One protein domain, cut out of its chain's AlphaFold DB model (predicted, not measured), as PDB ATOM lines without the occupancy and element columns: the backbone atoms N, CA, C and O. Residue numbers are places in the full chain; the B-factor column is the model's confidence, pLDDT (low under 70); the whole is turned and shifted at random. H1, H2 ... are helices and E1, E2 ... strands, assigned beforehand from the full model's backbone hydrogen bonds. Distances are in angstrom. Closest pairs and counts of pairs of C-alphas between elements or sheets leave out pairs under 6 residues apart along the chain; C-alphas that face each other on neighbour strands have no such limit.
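What this domain is: This is residues 2 to 16 and 26 to 57 of the 91 residues of an uncharacterized protein of Trichinella nativa (UniProt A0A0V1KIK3). With little regular structure, this is a loose, flat run of loops with a small hairpin, E1 and E2, in the middle and short helices, H1 and H2, toward opposite ends of its length; residues 7 to 12 stick out. The 47 printed residues run H1, E1, E2, H2, of mixed class, with 15 in named elements and an antiparallel sheet, E1 - E2. The radius of gyration of the C-alphas is 12.8 A, the spans 35 by 25 by 12 A.

How they stand to each other: The closest C-alphas of H1, residues 4 to 8, and E2, residues 41 to 43, are those of Pro 4 and Ile 41, 6.8 A apart. E1, residues 32 to 34, and E2 form an antiparallel hairpin at 149 degrees; N 33 and O 42 are within hydrogen-bond range, 3.2 A. H2, residues 54 to 57, is apart from H1 and E1. H1 has its O i to N i+4 pair within hydrogen-bond range; H2 is too short for one.

Where its parts are: H1, 6.8 A long, begins at C-alpha 4 (26.643, 46.705, 9.516). E1 measures 6.8 A, E2 6.5 A. H2, 5.3 A, ends at C-alpha 57 (5.657, 34.092, -2.211).

The domain as a whole: The farthest C-alphas, Pro 10 and Arg 51, are 35.6 A apart. Residues 17 to 25 are cut out; C-alphas 16 and 26 are 16.9 A apart. Model pLDDT is under 70 at 19 residues, among them 32 to 40.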
ATOM      1  N   ILE A   2      30.721  52.406  11.381       56.69
ATOM      2  CA  ILE A   2      30.453  51.816  10.051       56.69
ATOM      3  C   ILE A   2      29.138  51.019  10.119       56.69
ATOM      4  O   ILE A   2      29.045  50.134  10.983       56.69
ATOM      5  N   PRO A   3      28.144  51.289   9.248       63.47
ATOM      6  CA  PRO A   3      26.896  50.545   9.233       63.47
ATOM      7  C   PRO A   3      27.155  49.054   8.962       63.47
ATOM      8  O   PRO A   3      28.023  48.704   8.157       63.47
ATOM      9  N   PRO A   4      26.418  48.146   9.622       64.81
ATOM     10  CA  PRO A   4      26.643  46.705   9.516       64.81
ATOM     11  C   PRO A   4      26.571  46.175   8.073       64.81
ATOM     12  O   PRO A   4      27.259  45.211   7.758       64.81
ATOM     13  N   SER A   5      25.845  46.842   7.171       62.81
ATOM     14  CA  SER A   5      25.728  46.466   5.754       62.81
ATOM     15  C   SER A   5      27.050  46.645   5.011       62.81
ATOM     16  O   SER A   5      27.445  45.781   4.231       62.81
ATOM     17  N   GLN A   6      27.802  47.702   5.328       64.81
ATOM     18  CA  GLN A   6      29.141  47.939   4.783       64.81
ATOM     19  C   GLN A   6      30.160  46.889   5.247       64.81
ATOM     20  O   GLN A   6      31.170  46.694   4.579       64.81
ATOM     21  N   LYS A   7      29.894  46.178   6.354       70.44
ATOM     22  CA  LYS A   7      30.736  45.065   6.831       70.44
ATOM     23  C   LYS A   7      30.451  43.743   6.106       70.44
ATOM     24  O   LYS A   7      31.304  42.858   6.126       70.44
ATOM     25  N   CYS A   8      29.283  43.596   5.479       69.12
ATOM     26  CA  CYS A   8      28.882  42.377   4.768       69.12
ATOM     27  C   CYS A   8      29.415  42.316   3.328       69.12
ATOM     28  O   CYS A   8      29.708  41.225   2.844       69.12
ATOM     29  N   ILE A   9      29.605  43.472   2.681       70.12
ATOM     30  CA  ILE A   9      30.154  43.591   1.318       70.12
ATOM     31  C   ILE A   9      31.555  42.960   1.185       70.12
ATOM     32  O   ILE A   9      31.722  42.071   0.351       70.12
ATOM     33  N   PRO A  10      32.566  43.312   2.013       77.19
ATOM     34  CA  PRO A  10      33.899  42.709   1.898       77.19
ATOM     35  C   PRO A  10      33.912  41.213   2.237       77.19
ATOM     36  O   PRO A  10      34.839  40.504   1.863       77.19
ATOM     37  N   ARG A  11      32.880  40.720   2.934       76.25
ATOM     38  CA  ARG A  11      32.708  39.300   3.268       76.25
ATOM     39  C   ARG A  11      31.964  38.510   2.188       76.25
ATOM     40  O   ARG A  11      31.746  37.325   2.393       76.25
ATOM     41  N   ARG A  12      31.563  39.150   1.078       71.62
ATOM     42  CA  ARG A  12      30.750  38.554  -0.003       71.62
ATOM     43  C   ARG A  12      29.434  37.918   0.473       71.62
ATOM     44  O   ARG A  12      28.883  37.065  -0.205       71.62
ATOM     45  N   ILE A  13      28.909  38.364   1.615       77.50
ATOM     46  CA  ILE A  13      27.596  37.935   2.126       77.50
ATOM     47  C   ILE A  13      26.477  38.692   1.391       77.50
ATOM     48  O   ILE A  13      25.378  38.184   1.214       77.50
ATOM     49  N   ILE A  14      26.756  39.933   0.972       78.62
ATOM     50  CA  ILE A  14      25.835  40.798   0.227       78.62
ATOM     51  C   ILE A  14      26.614  41.421  -0.931       78.62
ATOM     52  O   ILE A  14      27.698  41.967  -0.714       78.62
ATOM     53  N   GLU A  15      26.051  41.389  -2.135       77.12
ATOM     54  CA  GLU A  15      26.595  42.059  -3.315       77.12
ATOM     55  C   GLU A  15      25.780  43.305  -3.683       77.12
ATOM     56  O   GLU A  15      24.586  43.410  -3.394       77.12
ATOM     57  N   ARG A  16      26.441  44.284  -4.309       74.88
ATOM     58  CA  ARG A  16      25.735  45.403  -4.936       74.88
ATOM     59  C   ARG A  16      25.226  44.926  -6.287       74.88
ATOM     60  O   ARG A  16      26.027  44.665  -7.175       74.88
ATOM     61  N   LYS A  26      10.183  42.571 -11.505       60.81
ATOM     62  CA  LYS A  26       9.818  43.467 -10.400       60.81
ATOM     63  C   LYS A  26      10.801  43.333  -9.227       60.81
ATOM     64  O   LYS A  26      10.616  42.470  -8.368       60.81
ATOM     65  N   THR A  27      11.797  44.213  -9.149       60.38
ATOM     66  CA  THR A  27      12.707  44.327  -7.999       60.38
ATOM     67  C   THR A  27      11.919  44.745  -6.752       60.38
ATOM     68  O   THR A  27      11.250  45.780  -6.748       60.38
ATOM     69  N   ARG A  28      11.956  43.930  -5.687       64.88
ATOM     70  CA  ARG A  28      11.240  44.191  -4.424       64.88
ATOM     71  C   ARG A  28      12.224  44.464  -3.295       64.88
ATOM     72  O   ARG A  28      13.063  43.625  -2.988       64.88
ATOM     73  N   CYS A  29      12.079  45.615  -2.650       68.50
ATOM     74  CA  CYS A  29      12.880  45.985  -1.488       68.50
ATOM     75  C   CYS A  29      12.227  45.470  -0.199       68.50
ATOM     76  O   CYS A  29      11.012  45.579  -0.031       68.50
ATOM     77  N   LEU A  30      13.034  44.949   0.728       75.31
ATOM     78  CA  LEU A  30      12.589  44.608   2.081       75.31
ATOM     79  C   LEU A  30      12.875  45.775   3.030       75.31
ATOM     80  O   LEU A  30      13.964  46.352   2.954       75.31
ATOM     81  N   PRO A  31      11.960  46.111   3.955       72.38
ATOM     82  CA  PRO A  31      12.259  47.093   4.983       72.38
ATOM     83  C   PRO A  31      13.399  46.584   5.868       72.38
ATOM     84  O   PRO A  31      13.398  45.435   6.323       72.38
ATOM     85  N   GLN A  32      14.371  47.459   6.104       64.31
ATOM     86  CA  GLN A  32      15.529  47.195   6.944       64.31
ATOM     87  C   GLN A  32      15.349  47.917   8.281       64.31
ATOM     88  O   GLN A  32      15.235  49.140   8.312       64.31
ATOM     89  N   HIS A  33      15.345  47.172   9.387       65.62
ATOM     90  CA  HIS A  33      15.307  47.745  10.734       65.62
ATOM     91  C   HIS A  33      16.630  47.469  11.463       65.62
ATOM     92  O   HIS A  33      17.143  46.347  11.425       65.62
ATOM     93  N   MET A  34      17.188  48.485  12.131       55.06
ATOM     94  CA  MET A  34      18.395  48.364  12.960       55.06
ATOM     95  C   MET A  34      18.004  48.297  14.438       55.06
ATOM     96  O   MET A  34      17.363  49.205  14.956       55.06
ATOM     97  N   THR A  35      18.394  47.229  15.139       53.06
ATOM     98  CA  THR A  35      18.119  47.076  16.581       53.06
ATOM     99  C   THR A  35      19.238  47.674  17.447       53.06
ATOM    100  O   THR A  35      20.425  47.513  17.155       53.06
ATOM    101  N   LEU A  36      18.863  48.399  18.511       53.81
ATOM    102  CA  LEU A  36      19.688  49.465  19.105       53.81
ATOM    103  C   LEU A  36      20.818  49.050  20.073       53.81
ATOM    104  O   LEU A  36      21.474  49.926  20.620       53.81
ATOM    105  N   THR A  37      21.108  47.767  20.300       50.69
ATOM    106  CA  THR A  37      22.090  47.372  21.346       50.69
ATOM    107  C   THR A  37      23.376  46.728  20.823       50.69
ATOM    108  O   THR A  37      24.372  46.661  21.536       50.69
ATOM    109  N   LYS A  38      23.408  46.309  19.557       58.56
ATOM    110  CA  LYS A  38      24.605  45.870  18.810       58.56
ATOM    111  C   LYS A  38      24.173  45.728  17.350       58.56
ATOM    112  O   LYS A  38      24.015  44.611  16.876       58.56
ATOM    113  N   GLY A  39      23.869  46.857  16.700       60.91
ATOM    114  CA  GLY A  39      23.232  46.975  15.376       60.91
ATOM    115  C   GLY A  39      23.234  45.698  14.531       60.91
ATOM    116  O   GLY A  39      24.191  45.445  13.797       60.91
ATOM    117  N   ARG A  40      22.176  44.890  14.655       65.69
ATOM    118  CA  ARG A  40      21.929  43.739  13.781       65.69
ATOM    119  C   ARG A  40      21.029  44.206  12.649       65.69
ATOM    120  O   ARG A  40      20.102  44.981  12.878       65.69
ATOM    121  N   ILE A  41      21.324  43.752  11.437       72.19
ATOM    122  CA  ILE A  41      20.456  43.986  10.287       72.19
ATOM    123  C   ILE A  41      19.384  42.913  10.303       72.19
ATOM    124  O   ILE A  41      19.708  41.730  10.249       72.19
ATOM    125  N   VAL A  42      18.127  43.337  10.364       78.50
ATOM    126  CA  VAL A  42      16.980  42.452  10.176       78.50
ATOM    127  C   VAL A  42      16.213  42.933   8.952       78.50
ATOM    128  O   VAL A  42      15.818  44.099   8.881       78.50
ATOM    129  N   PHE A  43      16.022  42.032   7.990       80.00
ATOM    130  CA  PHE A  43      15.167  42.261   6.831       80.00
ATOM    131  C   PHE A  43      13.754  41.771   7.148       80.00
ATOM    132  O   PHE A  43      13.551  40.600   7.478       80.00
ATOM    133  N   GLY A  44      12.770  42.665   7.066       82.38
ATOM    134  CA  GLY A  44      11.372  42.341   7.341       82.38
ATOM    135  C   GLY A  44      10.723  41.555   6.203       82.38
ATOM    136  O   GLY A  44       9.977  42.125   5.414       82.38
ATOM    137  N   ALA A  45      10.969  40.246   6.124       82.38
ATOM    138  CA  ALA A  45      10.395  39.370   5.091       82.38
ATOM    139  C   ALA A  45       8.863  39.177   5.208       82.38
ATOM    140  O   ALA A  45       8.193  38.800   4.244       82.38
ATOM    141  N   SER A  46       8.291  39.472   6.380       83.00
ATOM    142  CA  SER A  46       6.845  39.471   6.624       83.00
ATOM    143  C   SER A  46       6.152  40.771   6.216       83.00
ATOM    144  O   SER A  46       4.925  40.791   6.142       83.00
ATOM    145  N   ALA A  47       6.903  41.843   5.944       83.44
ATOM    146  CA  ALA A  47       6.316  43.123   5.584       83.44
ATOM    147  C   ALA A  47       5.482  42.993   4.306       83.44
ATOM    148  O   ALA A  47       5.916  42.409   3.307       83.44
ATOM    149  N   HIS A  48       4.266  43.530   4.354       80.69
ATOM    150  CA  HIS A  48       3.356  43.495   3.224       80.69
ATOM    151  C   HIS A  48       3.647  44.644   2.265       80.69
ATOM    152  O   HIS A  48       3.694  45.807   2.659       80.69
ATOM    153  N   PHE A  49       3.786  44.306   0.986       77.19
ATOM    154  CA  PHE A  49       3.747  45.265  -0.107       77.19
ATOM    155  C   PHE A  49       2.545  44.919  -0.991       77.19
ATOM    156  O   PHE A  49       2.515  43.884  -1.664       77.19
ATOM    157  N   GLY A  50       1.502  45.749  -0.928       81.50
ATOM    158  CA  GLY A  50       0.186  45.407  -1.472       81.50
ATOM    159  C   GLY A  50      -0.475  44.278  -0.671       81.50
ATOM    160  O   GLY A  50      -0.614  44.377   0.543       81.50
ATOM    161  N   ARG A  51      -0.885  43.190  -1.343       81.75
ATOM    162  CA  ARG A  51      -1.588  42.038  -0.728       81.75
ATOM    163  C   ARG A  51      -0.686  40.829  -0.418       81.75
ATOM    164  O   ARG A  51      -1.185  39.748  -0.098       81.75
ATOM    165  N   THR A  52       0.636  40.974  -0.537       83.06
ATOM    166  CA  THR A  52       1.599  39.870  -0.370       83.06
ATOM    167  C   THR A  52       2.845  40.308   0.404       83.06
ATOM    168  O   THR A  52       3.141  41.495   0.490       83.06
ATOM    169  N   SER A  53       3.564  39.351   0.984       86.44
ATOM    170  CA  SER A  53       4.888  39.516   1.607       86.44
ATOM    171  C   SER A  53       5.861  38.497   1.011       86.44
ATOM    172  O   SER A  53       5.417  37.592   0.300       86.44
ATOM    173  N   LEU A  54       7.164  38.622   1.283       85.38
ATOM    174  CA  LEU A  54       8.158  37.663   0.785       85.38
ATOM    175  C   LEU A  54       7.852  36.247   1.294       85.38
ATOM    176  O   LEU A  54       7.786  35.318   0.500       85.38
ATOM    177  N   ASN A  55       7.533  36.105   2.583       86.94
ATOM    178  CA  ASN A  55       7.171  34.812   3.179       86.94
ATOM    179  C   ASN A  55       5.955  34.139   2.516       86.94
ATOM    180  O   ASN A  55       5.824  32.927   2.602       86.94
ATOM    181  N   ARG A  56       5.058  34.905   1.876       85.25
ATOM    182  CA  ARG A  56       3.872  34.368   1.183       85.25
ATOM    183  C   ARG A  56       4.161  33.940  -0.259       85.25
ATOM    184  O   ARG A  56       3.349  33.248  -0.857       85.25
ATOM    185  N   GLN A  57       5.271  34.398  -0.831       86.38
ATOM    186  CA  GLN A  57       5.657  34.092  -2.211       86.38
ATOM    187  C   GLN A  57       6.699  32.983  -2.317       86.38
ATOM    188  O   GLN A  57       6.986  32.541  -3.424       86.38
TER     189      GLN A  57